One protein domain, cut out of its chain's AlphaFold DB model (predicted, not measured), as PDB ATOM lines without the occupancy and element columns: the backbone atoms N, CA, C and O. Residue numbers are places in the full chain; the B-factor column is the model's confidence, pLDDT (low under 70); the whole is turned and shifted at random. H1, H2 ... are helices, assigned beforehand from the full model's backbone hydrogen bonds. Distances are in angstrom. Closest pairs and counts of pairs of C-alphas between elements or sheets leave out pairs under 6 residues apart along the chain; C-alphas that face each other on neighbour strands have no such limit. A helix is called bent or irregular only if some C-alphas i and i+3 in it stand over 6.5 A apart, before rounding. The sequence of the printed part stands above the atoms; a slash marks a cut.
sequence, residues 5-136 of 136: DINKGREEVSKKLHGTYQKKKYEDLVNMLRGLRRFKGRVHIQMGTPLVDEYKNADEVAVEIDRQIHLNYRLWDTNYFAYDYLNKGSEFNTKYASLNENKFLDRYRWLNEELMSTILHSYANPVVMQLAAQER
ATOM      1  N   ASP A   5     192.973 156.780 215.079       94.31
ATOM      2  CA  ASP A   5     194.420 156.975 214.890       94.31
ATOM      3  C   ASP A   5     194.836 158.443 214.698       94.31
ATOM      4  O   ASP A   5     195.750 158.912 215.366       94.31
ATOM      5  N   ILE A   6     194.118 159.210 213.873       94.88
ATOM      6  CA  ILE A   6     194.407 160.639 213.653       94.88
ATOM      7  C   ILE A   6     194.242 161.465 214.938       94.88
ATOM      8  O   ILE A   6     195.027 162.376 215.190       94.88
ATOM      9  N   ASN A   7     193.216 161.178 215.745       94.00
ATOM     10  CA  ASN A   7     192.967 161.933 216.977       94.00
ATOM     11  C   ASN A   7     194.048 161.625 218.019       94.00
ATOM     12  O   ASN A   7     194.586 162.551 218.617       94.00
ATOM     13  N   LYS A   8     194.425 160.348 218.147       93.88
ATOM     14  CA  LYS A   8     195.540 159.916 218.997       93.88
ATOM     15  C   LYS A   8     196.857 160.551 218.554       93.88
ATOM     16  O   LYS A   8     197.558 161.128 219.371       93.88
ATOM     17  N   GLY A   9     197.149 160.533 217.252       95.88
ATOM     18  CA  GLY A   9     198.348 161.169 216.706       95.88
ATOM     19  C   GLY A   9     198.417 162.668 217.011       95.88
ATOM     20  O   GLY A   9     199.476 163.168 217.367       95.88
ATOM     21  N   ARG A  10     197.293 163.395 216.926       94.81
ATOM     22  CA  ARG A  10     197.242 164.831 217.262       94.81
ATOM     23  C   ARG A  10     197.528 165.098 218.733       94.81
ATOM     24  O   ARG A  10     198.232 166.056 219.037       94.81
ATOM     25  N   GLU A  11     196.973 164.277 219.618       94.81
ATOM     26  CA  GLU A  11     197.243 164.361 221.051       94.81
ATOM     27  C   GLU A  11     198.735 164.134 221.332       94.81
ATOM     28  O   GLU A  11     199.360 164.956 222.000       94.81
ATOM     29  N   GLU A  12     199.326 163.083 220.759       95.31
ATOM     30  CA  GLU A  12     200.744 162.758 220.950       95.31
ATOM     31  C   GLU A  12     201.681 163.835 220.386       95.31
ATOM     32  O   GLU A  12     202.595 164.284 221.078       95.31
ATOM     33  N   VAL A  13     201.416 164.341 219.177       95.44
ATOM     34  CA  VAL A  13     202.192 165.452 218.597       95.44
ATOM     35  C   VAL A  13     202.062 166.723 219.441       95.44
ATOM     36  O   VAL A  13     203.059 167.394 219.687       95.44
ATOM     37  N   SER A  14     200.866 167.054 219.941       93.81
ATOM     38  CA  SER A  14     200.687 168.229 220.805       93.81
ATOM     39  C   SER A  14     201.473 168.107 222.108       93.81
ATOM     40  O   SER A  14     202.132 169.062 222.510       93.81
ATOM     41  N   LYS A  15     201.442 166.935 222.758       94.50
ATOM     42  CA  LYS A  15     202.249 166.678 223.960       94.50
ATOM     43  C   LYS A  15     203.738 166.822 223.663       94.50
ATOM     44  O   LYS A  15     204.445 167.448 224.442       94.50
ATOM     45  N   LYS A  16     204.200 166.299 222.526       92.94
ATOM     46  CA  LYS A  16     205.600 166.401 222.100       92.94
ATOM     47  C   LYS A  16     206.036 167.851 221.844       92.94
ATOM     48  O   LYS A  16     207.111 168.237 222.282       92.94
ATOM     49  N   LEU A  17     205.217 168.650 221.154       91.31
ATOM     50  CA  LEU A  17     205.571 170.020 220.751       91.31
ATOM     51  C   LEU A  17     205.337 171.072 221.842       91.31
ATOM     52  O   LEU A  17     206.044 172.075 221.896       91.31
ATOM     53  N   HIS A  18     204.329 170.877 222.690       92.44
ATOM     54  CA  HIS A  18     203.863 171.890 223.642       92.44
ATOM     55  C   HIS A  18     203.913 171.419 225.100       92.44
ATOM     56  O   HIS A  18     203.439 172.123 225.991       92.44
ATOM     57  N   GLY A  19     204.414 170.208 225.357       93.12
ATOM     58  CA  GLY A  19     204.439 169.573 226.678       93.12
ATOM     59  C   GLY A  19     203.061 169.158 227.203       93.12
ATOM     60  O   GLY A  19     202.968 168.440 228.195       93.12
ATOM     61  N   THR A  20     201.975 169.600 226.562       91.12
ATOM     62  CA  THR A  20     200.605 169.381 227.021       91.12
ATOM     63  C   THR A  20     199.636 169.236 225.849       91.12
ATOM     64  O   THR A  20     199.884 169.679 224.724       91.12
ATOM     65  N   TYR A  21     198.493 168.618 226.130       91.31
ATOM     66  CA  TYR A  21     197.329 168.617 225.255       91.31
ATOM     67  C   TYR A  21     196.090 168.904 226.098       91.31
ATOM     68  O   TYR A  21     195.723 168.109 226.966       91.31
ATOM     69  N   GLN A  22     195.450 170.051 225.869       91.38
ATOM     70  CA  GLN A  22     194.214 170.392 226.560       91.38
ATOM     71  C   GLN A  22     193.023 169.821 225.789       91.38
ATOM     72  O   GLN A  22     192.606 170.363 224.763       91.38
ATOM     73  N   LYS A  23     192.467 168.723 226.307       89.88
ATOM     74  CA  LYS A  23     191.269 168.093 225.745       89.88
ATOM     75  C   LYS A  23     190.090 169.060 225.737       89.88
ATOM     76  O   LYS A  23     189.846 169.782 226.708       89.88
ATOM     77  N   LYS A  24     189.304 169.036 224.660       91.69
ATOM     78  CA  LYS A  24     188.049 169.794 224.603       91.69
ATOM     79  C   LYS A  24     186.996 169.170 225.516       91.69
ATOM     80  O   LYS A  24     186.968 167.960 225.753       91.69
ATOM     81  N   LYS A  25     186.050 169.996 225.974       92.00
ATOM     82  CA  LYS A  25     184.861 169.510 226.685       92.00
ATOM     83  C   LYS A  25     184.138 168.479 225.805       92.00
ATOM     84  O   LYS A  25     183.809 168.779 224.659       92.00
ATOM     85  N   TYR A  26     183.903 167.283 226.349       93.00
ATOM     86  CA  TYR A  26     183.266 166.132 225.681       93.00
ATOM     87  C   TYR A  26     184.076 165.431 224.580       93.00
ATOM     88  O   TYR A  26     183.527 164.591 223.869       93.00
ATOM     89  N   GLU A  27     185.368 165.713 224.435       91.31
ATOM     90  CA  GLU A  27     186.190 165.068 223.408       91.31
ATOM     91  C   GLU A  27     186.238 163.539 223.559       91.31
ATOM     92  O   GLU A  27     186.018 162.813 222.588       91.31
ATOM     93  N   ASP A  28     186.418 163.043 224.785       90.88
ATOM     94  CA  ASP A  28     186.450 161.604 225.066       90.88
ATOM     95  C   ASP A  28     185.110 160.921 224.735       90.88
ATOM     96  O   ASP A  28     185.095 159.823 224.175       90.88
ATOM     97  N   LEU A  29     183.976 161.595 224.973       92.50
ATOM     98  CA  LEU A  29     182.650 161.097 224.586       92.50
ATOM     99  C   LEU A  29     182.539 160.949 223.062       92.50
ATOM    100  O   LEU A  29     182.072 159.925 222.561       92.50
ATOM    101  N   VAL A  30     182.998 161.957 222.318       91.44
ATOM    102  CA  VAL A  30     182.991 161.952 220.848       91.44
ATOM    103  C   VAL A  30     183.913 160.853 220.306       91.44
ATOM    104  O   VAL A  30     183.520 160.110 219.402       91.44
ATOM    105  N   ASN A  31     185.112 160.698 220.876       90.50
ATOM    106  CA  ASN A  31     186.084 159.673 220.487       90.50
ATOM    107  C   ASN A  31     185.575 158.251 220.770       90.50
ATOM    108  O   ASN A  31     185.729 157.359 219.929       90.50
ATOM    109  N   MET A  32     184.919 158.044 221.913       91.00
ATOM    110  CA  MET A  32     184.285 156.775 222.270       91.00
ATOM    111  C   MET A  32     183.142 156.432 221.307       91.00
ATOM    112  O   MET A  32     183.122 155.337 220.745       91.00
ATOM    113  N   LEU A  33     182.230 157.376 221.036       91.69
ATOM    114  CA  LEU A  33     181.145 157.184 220.065       91.69
ATOM    115  C   LEU A  33     181.684 156.851 218.668       91.69
ATOM    116  O   LEU A  33     181.150 155.975 217.986       91.69
ATOM    117  N   ARG A  34     182.770 157.512 218.252       87.81
ATOM    118  CA  ARG A  34     183.453 157.232 216.985       87.81
ATOM    119  C   ARG A  34     184.038 155.819 216.953       87.81
ATOM    120  O   ARG A  34     183.855 155.129 215.952       87.81
ATOM    121  N   GLY A  35     184.689 155.379 218.030       86.06
ATOM    122  CA  GLY A  35     185.238 154.024 218.155       86.06
ATOM    123  C   GLY A  35     184.166 152.928 218.210       86.06
ATOM    124  O   GLY A  35     184.387 151.816 217.729       86.06
ATOM    125  N   LEU A  36     182.985 153.239 218.753       87.25
ATOM    126  CA  LEU A  36     181.845 152.321 218.792       87.25
ATOM    127  C   LEU A  36     181.149 152.192 217.435       87.25
ATOM    128  O   LEU A  36     180.851 151.075 217.023       87.25
ATOM    129  N   ARG A  37     180.898 153.316 216.748       88.62
ATOM    130  CA  ARG A  37     180.105 153.350 215.506       88.62
ATOM    131  C   ARG A  37     180.886 152.990 214.249       88.62
ATOM    132  O   ARG A  37     180.285 152.568 213.266       88.62
ATOM    133  N   ARG A  38     182.200 153.219 214.227       85.69
ATOM    134  CA  ARG A  38     183.014 152.919 213.044       85.69
ATOM    135  C   ARG A  38     183.383 151.444 212.981       85.69
ATOM    136  O   ARG A  38     183.473 150.753 213.992       85.69
ATOM    137  N   PHE A  39     183.638 150.987 211.761       83.56
ATOM    138  CA  PHE A  39     184.116 149.639 211.506       83.56
ATOM    139  C   PHE A  39     185.466 149.417 212.200       83.56
ATOM    140  O   PHE A  39     186.451 150.074 211.865       83.56
ATOM    141  N   LYS A  40     185.504 148.497 213.172       77.44
ATOM    142  CA  LYS A  40     186.719 148.175 213.940       77.44
ATOM    143  C   LYS A  40     187.730 147.345 213.141       77.44
ATOM    144  O   LYS A  40     188.892 147.260 213.524       77.44
ATOM    145  N   GLY A  41     187.316 146.762 212.015       85.25
ATOM    146  CA  GLY A  41     188.147 145.820 211.273       85.25
ATOM    147  C   GLY A  41     188.222 144.466 211.966       85.25
ATOM    148  O   GLY A  41     187.243 143.995 212.542       85.25
ATOM    149  N   ARG A  42     189.394 143.836 211.880       89.94
ATOM    150  CA  ARG A  42     189.678 142.545 212.509       89.94
ATOM    151  C   ARG A  42     190.019 142.763 213.980       89.94
ATOM    152  O   ARG A  42     190.923 143.537 214.284       89.94
ATOM    153  N   VAL A  43     189.314 142.068 214.868       90.44
ATOM    154  CA  VAL A  43     189.594 142.046 216.308       90.44
ATOM    155  C   VAL A  43     190.161 140.677 216.657       90.44
ATOM    156  O   VAL A  43     189.633 139.661 216.213       90.44
ATOM    157  N   HIS A  44     191.240 140.657 217.432       95.25
ATOM    158  CA  HIS A  44     191.866 139.440 217.930       95.25
ATOM    159  C   HIS A  44     192.064 139.566 219.438       95.25
ATOM    160  O   HIS A  44     192.500 140.612 219.914       95.25
ATOM    161  N   ILE A  45     191.715 138.509 220.166       96.00
ATOM    162  CA  ILE A  45     191.909 138.387 221.608       96.00
ATOM    163  C   ILE A  45     192.766 137.144 221.810       96.00
ATOM    164  O   ILE A  45     192.401 136.071 221.333       96.00
ATOM    165  N   GLN A  46     193.889 137.312 222.498       96.31
ATOM    166  CA  GLN A  46     194.820 136.245 222.842       96.31
ATOM    167  C   GLN A  46     195.032 136.270 224.351       96.31
ATOM    168  O   GLN A  46     195.255 137.336 224.924       96.31
ATOM    169  N   MET A  47     194.962 135.101 224.979       96.25
ATOM    170  CA  MET A  47     195.292 134.939 226.393       96.25
ATOM    171  C   MET A  47     196.741 134.465 226.506       96.25
ATOM    172  O   MET A  47     197.178 133.626 225.715       96.25
ATOM    173  N   GLY A  48     197.472 135.032 227.464       95.56
ATOM    174  CA  GLY A  48     198.816 134.581 227.815       95.56
ATOM    175  C   GLY A  48     198.806 133.264 228.589       95.56
ATOM    176  O   GLY A  48     197.751 132.735 228.951       95.56
ATOM    177  N   THR A  49     199.999 132.755 228.860       96.31
ATOM    178  CA  THR A  49     200.210 131.585 229.711       96.31
ATOM    179  C   THR A  49     200.265 132.038 231.171       96.31
ATOM    180  O   THR A  49     200.974 133.005 231.464       96.31
ATOM    181  N   PRO A  50     199.551 131.372 232.102       96.69
ATOM    182  CA  PRO A  50     199.659 131.673 233.526       96.69
ATOM    183  C   PRO A  50     201.113 131.647 234.005       96.69
ATOM    184  O   PRO A  50     201.852 130.715 233.691       96.69
ATOM    185  N   LEU A  51     201.502 132.660 234.776       96.06
ATOM    186  CA  LEU A  51     202.835 132.746 235.363       96.06
ATOM    187  C   LEU A  51     202.888 131.846 236.597       96.06
ATOM    188  O   LEU A  51     202.223 132.123 237.595       96.06
ATOM    189  N   VAL A  52     203.631 130.747 236.496       95.12
ATOM    190  CA  VAL A  52     203.772 129.737 237.561       95.12
ATOM    191  C   VAL A  52     205.207 129.610 238.074       95.12
ATOM    192  O   VAL A  52     205.441 128.880 239.032       95.12
ATOM    193  N   ASP A  53     206.146 130.314 237.443       91.44
ATOM    194  CA  ASP A  53     207.562 130.286 237.795       91.44
ATOM    195  C   ASP A  53     207.863 131.136 239.040       91.44
ATOM    196  O   ASP A  53     207.067 131.980 239.465       91.44
ATOM    197  N   GLU A  54     209.038 130.920 239.635       93.44
ATOM    198  CA  GLU A  54     209.535 131.755 240.728       93.44
ATOM    199  C   GLU A  54     210.173 133.037 240.176       93.44
ATOM    200  O   GLU A  54     211.190 132.998 239.484       93.44
ATOM    201  N   TYR A  55     209.592 134.186 240.529       96.25
ATOM    202  CA  TYR A  55     210.123 135.515 240.217       96.25
ATOM    203  C   TYR A  55     210.686 136.151 241.485       96.25
ATOM    204  O   TYR A  55     210.079 136.075 242.555       96.25
ATOM    205  N   LYS A  56     211.833 136.826 241.383       95.62
ATOM    206  CA  LYS A  56     212.505 137.427 242.546       95.62
ATOM    207  C   LYS A  56     211.770 138.647 243.090       95.62
ATOM    208  O   LYS A  56     211.896 138.960 244.272       95.62
ATOM    209  N   ASN A  57     211.066 139.381 242.230       96.50
ATOM    210  CA  ASN A  57     210.348 140.605 242.576       96.50
ATOM    211  C   ASN A  57     209.259 140.927 241.537       96.50
ATOM    212  O   ASN A  57     209.124 140.251 240.517       96.50
ATOM    213  N   ALA A  58     208.479 141.977 241.805       96.62
ATOM    214  CA  ALA A  58     207.399 142.421 240.925       96.62
ATOM    215  C   ALA A  58     207.886 142.913 239.550       96.62
ATOM    216  O   ALA A  58     207.142 142.800 238.577       96.62
ATOM    217  N   ASP A  59     209.119 143.420 239.449       97.38
ATOM    218  CA  ASP A  59     209.670 143.900 238.179       97.38
ATOM    219  C   ASP A  59     209.932 142.731 237.221       97.38
ATOM    220  O   ASP A  59     209.599 142.818 236.042       97.38
ATOM    221  N   GLU A  60     210.445 141.598 237.719       96.56
ATOM    222  CA  GLU A  60     210.617 140.383 236.907       96.56
ATOM    223  C   GLU A  60     209.267 139.838 236.402       96.56
ATOM    224  O   GLU A  60     209.164 139.415 235.250       96.56
ATOM    225  N   VAL A  61     208.212 139.919 237.221       96.69
ATOM    226  CA  VAL A  61     206.846 139.557 236.801       96.69
ATOM    227  C   VAL A  61     206.355 140.485 235.686       96.69
ATOM    228  O   VAL A  61     205.822 140.011 234.684       96.69
ATOM    229  N   ALA A  62     206.543 141.801 235.830       97.00
ATOM    230  CA  ALA A  62     206.138 142.778 234.818       97.00
ATOM    231  C   ALA A  62     206.863 142.554 233.480       97.00
ATOM    232  O   ALA A  62     206.224 142.577 232.430       97.00
ATOM    233  N   VAL A  63     208.166 142.252 233.520       95.81
ATOM    234  CA  VAL A  63     208.962 141.939 232.323       95.81
ATOM    235  C   VAL A  63     208.419 140.713 231.587       95.81
ATOM    236  O   VAL A  63     208.331 140.734 230.357       95.81
ATOM    237  N   GLU A  64     208.030 139.656 232.306       96.56
ATOM    238  CA  GLU A  64     207.455 138.466 231.671       96.56
ATOM    239  C   GLU A  64     206.052 138.733 231.101       96.56
ATOM    240  O   GLU A  64     205.735 138.268 230.003       96.56
ATOM    241  N   ILE A  65     205.230 139.540 231.780       96.56
ATOM    242  CA  ILE A  65     203.937 139.991 231.242       96.56
ATOM    243  C   ILE A  65     204.144 140.764 229.933       96.56
ATOM    244  O   ILE A  65     203.490 140.456 228.935       96.56
ATOM    245  N   ASP A  66     205.072 141.723 229.908       96.75
ATOM    246  CA  ASP A  66     205.370 142.523 228.718       96.75
ATOM    247  C   ASP A  66     205.879 141.649 227.566       96.75
ATOM    248  O   ASP A  66     205.410 141.781 226.429       96.75
ATOM    249  N   ARG A  67     206.773 140.691 227.854       96.81
ATOM    250  CA  ARG A  67     207.255 139.716 226.864       96.81
ATOM    251  C   ARG A  67     206.088 138.949 226.248       96.81
ATOM    252  O   ARG A  67     205.983 138.878 225.021       96.81
ATOM    253  N   GLN A  68     205.178 138.423 227.071       97.50
ATOM    254  CA  GLN A  68     203.996 137.727 226.568       97.50
ATOM    255  C   GLN A  68     203.074 138.650 225.770       97.50
ATOM    256  O   GLN A  68     202.589 138.236 224.722       97.50
ATOM    257  N   ILE A  69     202.845 139.894 226.202       97.38
ATOM    258  CA  ILE A  69     202.028 140.868 225.461       97.38
ATOM    259  C   ILE A  69     202.610 141.113 224.065       97.38
ATOM    260  O   ILE A  69     201.868 141.091 223.082       97.38
ATOM    261  N   HIS A  70     203.923 141.322 223.955       97.44
ATOM    262  CA  HIS A  70     204.589 141.587 222.678       97.44
ATOM    263  C   HIS A  70     204.569 140.377 221.737       97.44
ATOM    264  O   HIS A  70     204.240 140.516 220.556       97.44
ATOM    265  N   LEU A  71     204.846 139.178 222.254       97.12
ATOM    266  CA  LEU A  71     204.805 137.950 221.456       97.12
ATOM    267  C   LEU A  71     203.380 137.584 221.025       97.12
ATOM    268  O   LEU A  71     203.168 137.158 219.891       97.12
ATOM    269  N   ASN A  72     202.392 137.810 221.891       97.19
ATOM    270  CA  ASN A  72     200.990 137.504 221.615       97.19
ATOM    271  C   ASN A  72     200.283 138.577 220.776       97.19
ATOM    272  O   ASN A  72     199.138 138.376 220.355       97.19
ATOM    273  N   TYR A  73     200.925 139.719 220.514       97.25
ATOM    274  CA  TYR A  73     200.318 140.768 219.709       97.25
ATOM    275  C   TYR A  73     200.117 140.292 218.265       97.25
ATOM    276  O   TYR A  73     201.061 139.999 217.527       97.25
ATOM    277  N   ARG A  74     198.858 140.258 217.816       97.12
ATOM    278  CA  ARG A  74     198.532 139.907 216.433       97.12
ATOM    279  C   ARG A  74     198.878 141.053 215.490       97.12
ATOM    280  O   ARG A  74     198.151 142.042 215.407       97.12
ATOM    281  N   LEU A  75     199.949 140.867 214.725       97.12
ATOM    282  CA  LEU A  75     200.322 141.764 213.639       97.12
ATOM    283  C   LEU A  75     199.410 141.578 212.421       97.12
ATOM    284  O   LEU A  75     199.057 140.464 212.021       97.12
ATOM    285  N   TRP A  76     199.033 142.704 211.827       96.69
ATOM    286  CA  TRP A  76     198.263 142.801 210.595       96.69
ATOM    287  C   TRP A  76     199.109 143.421 209.483       96.69
ATOM    288  O   TRP A  76     200.138 144.039 209.740       96.69
ATOM    289  N   ASP A  77     198.631 143.310 208.247       97.12
ATOM    290  CA  ASP A  77     199.212 143.956 207.062       97.12
ATOM    291  C   ASP A  77     199.628 145.422 207.293       97.12
ATOM    292  O   ASP A  77     200.751 145.798 206.976       97.12
ATOM    293  N   THR A  78     198.777 146.238 207.921       96.81
ATOM    294  CA  THR A  78     199.078 147.649 208.214       96.81
ATOM    295  C   THR A  78     200.253 147.843 209.171       96.81
ATOM    296  O   THR A  78     200.878 148.896 209.128       96.81
ATOM    297  N   ASN A  79     200.541 146.871 210.045       98.00
ATOM    298  CA  ASN A  79     201.675 146.950 210.967       98.00
ATOM    299  C   ASN A  79     202.991 146.752 210.211       98.00
ATOM    300  O   ASN A  79     203.883 147.590 210.304       98.00
ATOM    301  N   TYR A  80     203.064 145.682 209.417       98.44
ATOM    302  CA  TYR A  80     204.228 145.366 208.592       98.44
ATOM    303  C   TYR A  80     204.496 146.442 207.541       98.44
ATOM    304  O   TYR A  80     205.621 146.909 207.415       98.44
ATOM    305  N   PHE A  81     203.449 146.899 206.849       98.38
ATOM    306  CA  PHE A  81     203.573 147.982 205.880       98.38
ATOM    307  C   PHE A  81     204.118 149.262 206.521       98.38
ATOM    308  O   PHE A  81     205.032 149.872 205.982       98.38
ATOM    309  N   ALA A  82     203.591 149.675 207.682       98.25
ATOM    310  CA  ALA A  82     204.072 150.880 208.356       98.25
ATOM    311  C   ALA A  82     205.536 150.752 208.804       98.25
ATOM    312  O   ALA A  82     206.276 151.731 208.721       98.25
ATOM    313  N   TYR A  83     205.952 149.563 209.254       98.56
ATOM    314  CA  TYR A  83     207.344 149.282 209.606       98.56
ATOM    315  C   TYR A  83     208.271 149.436 208.395       98.56
ATOM    316  O   TYR A  83     209.218 150.220 208.454       98.56
ATOM    317  N   ASP A  84     207.975 148.755 207.288       98.38
ATOM    318  CA  ASP A  84     208.801 148.823 206.078       98.38
ATOM    319  C   ASP A  84     208.804 150.233 205.478       98.38
ATOM    320  O   ASP A  84     209.862 150.759 205.129       98.38
ATOM    321  N   TYR A  85     207.645 150.898 205.442       97.75
ATOM    322  CA  TYR A  85     207.509 152.264 204.935       97.75
ATOM    323  C   TYR A  85     208.387 153.263 205.705       97.75
ATOM    324  O   TYR A  85     209.078 154.076 205.090       97.75
ATOM    325  N   LEU A  86     208.397 153.200 207.042       97.50
ATOM    326  CA  LEU A  86     209.202 154.100 207.879       97.50
ATOM    327  C   LEU A  86     210.705 153.804 207.794       97.50
ATOM    328  O   LEU A  86     211.510 154.732 207.827       97.50
ATOM    329  N   ASN A  87     211.082 152.532 207.648       97.19
ATOM    330  CA  ASN A  87     212.480 152.109 207.535       97.19
ATOM    331  C   ASN A  87     213.016 152.136 206.092       97.19
ATOM    332  O   ASN A  87     214.183 151.819 205.871       97.19
ATOM    333  N   LYS A  88     212.187 152.517 205.108       96.44
ATOM    334  CA  LYS A  88     212.506 152.439 203.668       96.44
ATOM    335  C   LYS A  88     212.957 151.029 203.246       96.44
ATOM    336  O   LYS A  88     213.836 150.882 202.398       96.44
ATOM    337  N   GLY A  89     212.368 150.011 203.871       95.44
ATOM    338  CA  GLY A  89     212.665 148.595 203.670       95.44
ATOM    339  C   GLY A  89     211.581 147.859 202.881       95.44
ATOM    340  O   GLY A  89     210.616 148.452 202.402       95.44
ATOM    341  N   SER A  90     211.765 146.549 202.739       96.69
ATOM    342  CA  SER A  90     210.815 145.633 202.088       96.69
ATOM    343  C   SER A  90     210.839 144.227 202.705       96.69
ATOM    344  O   SER A  90     210.445 143.253 202.061       96.69
ATOM    345  N   GLU A  91     211.321 144.125 203.947       96.50
ATOM    346  CA  GLU A  91     211.536 142.870 204.675       96.50
ATOM    347  C   GLU A  91     210.244 142.053 204.805       96.50
ATOM    348  O   GLU A  91     210.247 140.826 204.693       96.50
ATOM    349  N   PHE A  92     209.113 142.738 204.972       97.75
ATOM    350  CA  PHE A  92     207.811 142.134 205.199       97.75
ATOM    351  C   PHE A  92     206.858 142.285 204.011       97.75
ATOM    352  O   PHE A  92     205.656 142.077 204.184       97.75
ATOM    353  N   ASN A  93     207.352 142.581 202.802       96.44
ATOM    354  CA  ASN A  93     206.521 142.805 201.607       96.44
ATOM    355  C   ASN A  93     205.456 141.716 201.368       96.44
ATOM    356  O   ASN A  93     204.299 142.005 201.061       96.44
ATOM    357  N   THR A  94     205.802 140.452 201.607       97.75
ATOM    358  CA  THR A  94     204.887 139.313 201.479       97.75
ATOM    359  C   THR A  94     203.756 139.343 202.511       97.75
ATOM    360  O   THR A  94     202.660 138.857 202.232       97.75
ATOM    361  N   LYS A  95     203.974 139.933 203.693       97.94
ATOM    362  CA  LYS A  95     202.993 140.017 204.788       97.94
ATOM    363  C   LYS A  95     201.915 141.071 204.549       97.94
ATOM    364  O   LYS A  95     200.845 140.977 205.152       97.94
ATOM    365  N   TYR A  96     202.164 142.046 203.676       97.56
ATOM    366  CA  TYR A  96     201.196 143.078 203.304       97.56
ATOM    367  C   TYR A  96     200.884 143.118 201.802       97.56
ATOM    368  O   TYR A  96     200.250 144.060 201.347       97.56
ATOM    369  N   ALA A  97     201.200 142.062 201.046       96.81
ATOM    370  CA  ALA A  97     200.950 141.990 199.600       96.81
ATOM    371  C   ALA A  97     199.474 142.195 199.182       96.81
ATOM    372  O   ALA A  97     199.191 142.568 198.048       96.81
ATOM    373  N   SER A  98     198.519 141.943 200.087       95.19
ATOM    374  CA  SER A  98     197.081 142.175 199.849       95.19
ATOM    375  C   SER A  98     196.586 143.553 200.307       95.19
ATOM    376  O   SER A  98     195.417 143.894 200.103       95.19
ATOM    377  N   LEU A  99     197.448 144.354 200.936       96.50
ATOM    378  CA  LEU A  99     197.110 145.691 201.395       96.50
ATOM    379  C   LEU A  99     197.061 146.649 200.206       96.50
ATOM    380  O   LEU A  99     197.991 146.740 199.414       96.50
ATOM    381  N   ASN A 100     195.998 147.443 200.123       96.69
ATOM    382  CA  ASN A 100     196.003 148.605 199.244       96.69
ATOM    383  C   ASN A 100     196.741 149.756 199.946       96.69
ATOM    384  O   ASN A 100     196.134 150.526 200.695       96.69
ATOM    385  N   GLU A 101     198.053 149.823 199.727       96.31
ATOM    386  CA  GLU A 101     198.968 150.791 200.344       96.31
ATOM    387  C   GLU A 101     198.536 152.236 200.075       96.31
ATOM    388  O   GLU A 101     198.376 153.020 201.010       96.31
ATOM    389  N   ASN A 102     198.227 152.558 198.813       96.12
ATOM    390  CA  ASN A 102     197.767 153.887 198.406       96.12
ATOM    391  C   ASN A 102     196.507 154.301 199.168       96.12
ATOM    392  O   ASN A 102     196.470 155.364 199.776       96.12
ATOM    393  N   LYS A 103     195.501 153.423 199.240       95.56
ATOM    394  CA  LYS A 103     194.265 153.695 199.985       95.56
ATOM    395  C   LYS A 103     194.517 153.874 201.484       95.56
ATOM    396  O   LYS A 103     193.776 154.606 202.141       95.56
ATOM    397  N   PHE A 104     195.506 153.182 202.049       95.62
ATOM    398  CA  PHE A 104     195.876 153.354 203.450       95.62
ATOM    399  C   PHE A 104     196.562 154.706 203.685       95.62
ATOM    400  O   PHE A 104     196.153 155.424 204.599       95.62
ATOM    401  N   LEU A 105     197.529 155.076 202.840       96.56
ATOM    402  CA  LEU A 105     198.254 156.349 202.911       96.56
ATOM    403  C   LEU A 105     197.370 157.562 202.582       96.56
ATOM    404  O   LEU A 105     197.490 158.600 203.230       96.56
ATOM    405  N   ASP A 106     196.412 157.421 201.663       96.19
ATOM    406  CA  ASP A 106     195.464 158.472 201.263       96.19
ATOM    407  C   ASP A 106     194.669 159.041 202.444       96.19
ATOM    408  O   ASP A 106     194.246 160.199 202.431       96.19
ATOM    409  N   ARG A 107     194.493 158.248 203.507       94.44
ATOM    410  CA  ARG A 107     193.852 158.682 204.757       94.44
ATOM    411  C   ARG A 107     194.596 159.833 205.431       94.44
ATOM    412  O   ARG A 107     193.983 160.580 206.194       94.44
ATOM    413  N   TYR A 108     195.892 159.956 205.164       96.19
ATOM    414  CA  TYR A 108     196.799 160.904 205.797       96.19
ATOM    415  C   TYR A 108     197.277 162.003 204.846       96.19
ATOM    416  O   TYR A 108     198.007 162.882 205.284       96.19
ATOM    417  N   ARG A 109     196.827 162.021 203.580       94.50
ATOM    418  CA  ARG A 109     197.315 162.944 202.532       94.50
ATOM    419  C   ARG A 109     197.233 164.440 202.870       94.50
ATOM    420  O   ARG A 109     197.906 165.251 202.252       94.50
ATOM    421  N   TRP A 110     196.361 164.808 203.808       95.38
ATOM    422  CA  TRP A 110     196.141 166.191 204.249       95.38
ATOM    423  C   TRP A 110     196.833 166.526 205.574       95.38
ATOM    424  O   TRP A 110     196.645 167.617 206.110       95.38
ATOM    425  N   LEU A 111     197.540 165.565 206.167       96.38
ATOM    426  CA  LEU A 111     198.258 165.747 207.419       96.38
ATOM    427  C   LEU A 111     199.675 166.236 207.118       96.38
ATOM    428  O   LEU A 111     200.226 165.949 206.058       96.38
ATOM    429  N   ASN A 112     200.265 166.970 208.060       95.75
ATOM    430  CA  ASN A 112     201.688 167.272 207.981       95.75
ATOM    431  C   ASN A 112     202.525 165.999 208.219       95.75
ATOM    432  O   ASN A 112     202.032 165.004 208.762       95.75
ATOM    433  N   GLU A 113     203.793 166.054 207.816       94.38
ATOM    434  CA  GLU A 113     204.715 164.919 207.883       94.38
ATOM    435  C   GLU A 113     204.901 164.396 209.315       94.38
ATOM    436  O   GLU A 113     204.855 163.188 209.533       94.38
ATOM    437  N   GLU A 114     205.024 165.283 210.309       95.19
ATOM    438  CA  GLU A 114     205.218 164.883 211.709       95.19
ATOM    439  C   GLU A 114     204.034 164.076 212.256       95.19
ATOM    440  O   GLU A 114     204.215 163.038 212.899       95.19
ATOM    441  N   LEU A 115     202.810 164.520 211.977       96.81
ATOM    442  CA  LEU A 115     201.603 163.825 212.398       96.81
ATOM    443  C   LEU A 115     201.440 162.497 211.661       96.81
ATOM    444  O   LEU A 115     201.115 161.492 212.292       96.81
ATOM    445  N   MET A 116     201.679 162.473 210.348       97.25
ATOM    446  CA  MET A 116     201.635 161.233 209.576       97.25
ATOM    447  C   MET A 116     202.661 160.223 210.101       97.25
ATOM    448  O   MET A 116     202.301 159.077 210.366       97.25
ATOM    449  N   SER A 117     203.902 160.659 210.318       96.44
ATOM    450  CA  SER A 117     204.978 159.829 210.856       96.44
ATOM    451  C   SER A 117     204.628 159.291 212.245       96.44
ATOM    452  O   SER A 117     204.697 158.085 212.470       96.44
ATOM    453  N   THR A 118     204.121 160.136 213.149       97.38
ATOM    454  CA  THR A 118     203.693 159.717 214.498       97.38
ATOM    455  C   THR A 118     202.597 158.646 214.441       97.38
ATOM    456  O   THR A 118     202.640 157.657 215.175       97.38
ATOM    457  N   ILE A 119     201.628 158.795 213.531       97.94
ATOM    458  CA  ILE A 119     200.579 157.792 213.327       97.94
ATOM    459  C   ILE A 119     201.179 156.487 212.796       97.94
ATOM    460  O   ILE A 119     200.877 155.423 213.333       97.94
ATOM    461  N   LEU A 120     202.030 156.535 211.770       97.94
ATOM    462  CA  LEU A 120     202.651 155.329 211.215       97.94
ATOM    463  C   LEU A 120     203.545 154.623 212.237       97.94
ATOM    464  O   LEU A 120     203.502 153.397 212.321       97.94
ATOM    465  N   HIS A 121     204.262 155.368 213.083       97.81
ATOM    466  CA  HIS A 121     205.044 154.793 214.176       97.81
ATOM    467  C   HIS A 121     204.160 153.985 215.132       97.81
ATOM    468  O   HIS A 121     204.551 152.892 215.532       97.81
ATOM    469  N   SER A 122     202.936 154.439 215.424       96.88
ATOM    470  CA  SER A 122     201.996 153.668 216.255       96.88
ATOM    471  C   SER A 122     201.586 152.325 215.626       96.88
ATOM    472  O   SER A 122     201.348 151.355 216.345       96.88
ATOM    473  N   TYR A 123     201.551 152.236 214.290       97.44
ATOM    474  CA  TYR A 123     201.299 150.983 213.572       97.44
ATOM    475  C   TYR A 123     202.544 150.095 213.480       97.44
ATOM    476  O   TYR A 123     202.404 148.877 213.559       97.44
ATOM    477  N   ALA A 124     203.734 150.675 213.321       98.19
ATOM    478  CA  ALA A 124     204.991 149.938 213.204       98.19
ATOM    479  C   ALA A 124     205.497 149.393 214.549       98.19
ATOM    480  O   ALA A 124     206.101 148.323 214.591       98.19
ATOM    481  N   ASN A 125     205.230 150.096 215.654       97.88
ATOM    482  CA  ASN A 125     205.784 149.772 216.970       97.88
ATOM    483  C   ASN A 125     205.523 148.324 217.430       97.88
ATOM    484  O   ASN A 125     206.454 147.701 217.928       97.88
ATOM    485  N   PRO A 126     204.332 147.726 217.225       97.62
ATOM    486  CA  PRO A 126     204.124 146.316 217.547       97.62
ATOM    487  C   PRO A 126     205.076 145.347 216.830       97.62
ATOM    488  O   PRO A 126     205.427 144.329 217.413       97.62
ATOM    489  N   VAL A 127     205.514 145.654 215.600       98.19
ATOM    490  CA  VAL A 127     206.521 144.845 214.883       98.19
ATOM    491  C   VAL A 127     207.860 144.935 215.610       98.19
ATOM    492  O   VAL A 127     208.436 143.909 215.949       98.19
ATOM    493  N   VAL A 128     208.301 146.159 215.929       97.94
ATOM    494  CA  VAL A 128     209.552 146.418 216.665       97.94
ATOM    495  C   VAL A 128     209.561 145.678 218.003       97.94
ATOM    496  O   VAL A 128     210.522 144.988 218.325       97.94
ATOM    497  N   MET A 129     208.472 145.789 218.772       97.94
ATOM    498  CA  MET A 129     208.363 145.157 220.087       97.94
ATOM    499  C   MET A 129     208.345 143.628 219.995       97.94
ATOM    500  O   MET A 129     208.951 142.963 220.829       97.94
ATOM    501  N   GLN A 130     207.677 143.060 218.987       97.75
ATOM    502  CA  GLN A 130     207.646 141.611 218.795       97.75
ATOM    503  C   GLN A 130     209.020 141.059 218.396       97.75
ATOM    504  O   GLN A 130     209.421 140.042 218.953       97.75
ATOM    505  N   LEU A 131     209.750 141.730 217.498       96.25
ATOM    506  CA  LEU A 131     211.119 141.346 217.131       96.25
ATOM    507  C   LEU A 131     212.050 141.396 218.352       96.25
ATOM    508  O   LEU A 131     212.697 140.407 218.678       96.25
ATOM    509  N   ALA A 132     212.020 142.497 219.112       96.38
ATOM    510  CA  ALA A 132     212.827 142.641 220.324       96.38
ATOM    511  C   ALA A 132     212.483 141.603 221.413       96.38
ATOM    512  O   ALA A 132     213.346 141.224 222.202       96.38
ATOM    513  N   ALA A 133     211.229 141.143 221.481       95.25
ATOM    514  CA  ALA A 133     210.802 140.106 222.419       95.25
ATOM    515  C   ALA A 133     211.163 138.679 221.966       95.25
ATOM    516  O   ALA A 133     211.183 137.785 222.806       95.25
ATOM    517  N   GLN A 134     211.422 138.454 220.672       92.12
ATOM    518  CA  GLN A 134     211.872 137.164 220.127       92.12
ATOM    519  C   GLN A 134     213.371 136.920 220.337       92.12
ATOM    520  O   GLN A 134     213.803 135.772 220.360       92.12
ATOM    521  N   GLU A 135     214.156 137.987 220.475       85.62
ATOM    522  CA  GLU A 135     215.607 137.933 220.700       85.62
ATOM    523  C   GLU A 135     215.996 137.718 222.175       85.62
ATOM    524  O   GLU A 135     217.182 137.592 222.483       85.62
ATOM    525  N   ARG A 136     215.014 137.695 223.085       72.94
ATOM    526  CA  ARG A 136     215.188 137.474 224.529       72.94
ATOM    527  C   ARG A 136     214.882 136.033 224.908       72.94
ATOM    528  O   ARG A 136     215.654 135.495 225.729       72.94
TER     529      ARG A 136
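This is residues 5 to 136 of the 136 residues of the protein "Glycerol acyltransferase" of Spirochaetales bacterium (UniProt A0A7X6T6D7). A long bent helix, H6, makes a spine across which three other helices are set: H1 crosses its first arm, H4 packs at the bend, and the last part of H3 meets its second arm. H5 lies near H4 and the first arm, while H2 touches no helix and a long link, residues 38 to 57, sweeps from H2 to H3, with residues 32 to 41 sticking out. The printed part has 132 residues with six named helices, H1 to H6 in order, and no named strand: all helix. It is loose, with a radius of gyration of the C-alphas of 17.6 A and spans of 51 by 41 by 31 A.

H1, residues 5 to 18, begins at C-alpha 5 (194.420, 156.975, 214.890) and is 19.7 A long. H2 holds residues 27 to 37. H3, residues 58 to 72, is 20.9 A long and begins at C-alpha 58 (207.399, 142.421, 240.925). H4 holds residues 77 to 87 and H5 residues 101 to 108. H6, residues 113 to 134, was assigned as one helix by its hydrogen bonds but is bent: C-alphas 123 and 126 are 6.7 A apart. Its arms are H6a, residues 113 to 123, 15.4 A, and H6b, residues 126 to 134, ending at C-alpha 134 (211.872, 137.164, 220.127).

The arms stand at a steep tilt of 45 degrees. H1 touches H6a at a steep tilt of 59 degrees, closest at the C-alphas of Gly 9 and Ile 119, 5.3 A. H4 touches H6a, closest at the C-alphas of Asn 79 and Tyr 123, 4.8 A. H3 touches H6b with residues 67 to 71 alone, closest at the C-alphas of His 70 and Gln 130, 4.9 A. Every O i to N i+4 pair is within hydrogen-bond range in H1, H2, H3, H4, H6a and H6b; in H5 2 of 4 are.

The C-alphas farthest apart, of Glu 54 and Trp 110, are 51.9 A apart. The links H2 to H3 and H4 to H5 are long. The printed part has no cut, and no printed residue is under 70 in pLDDT.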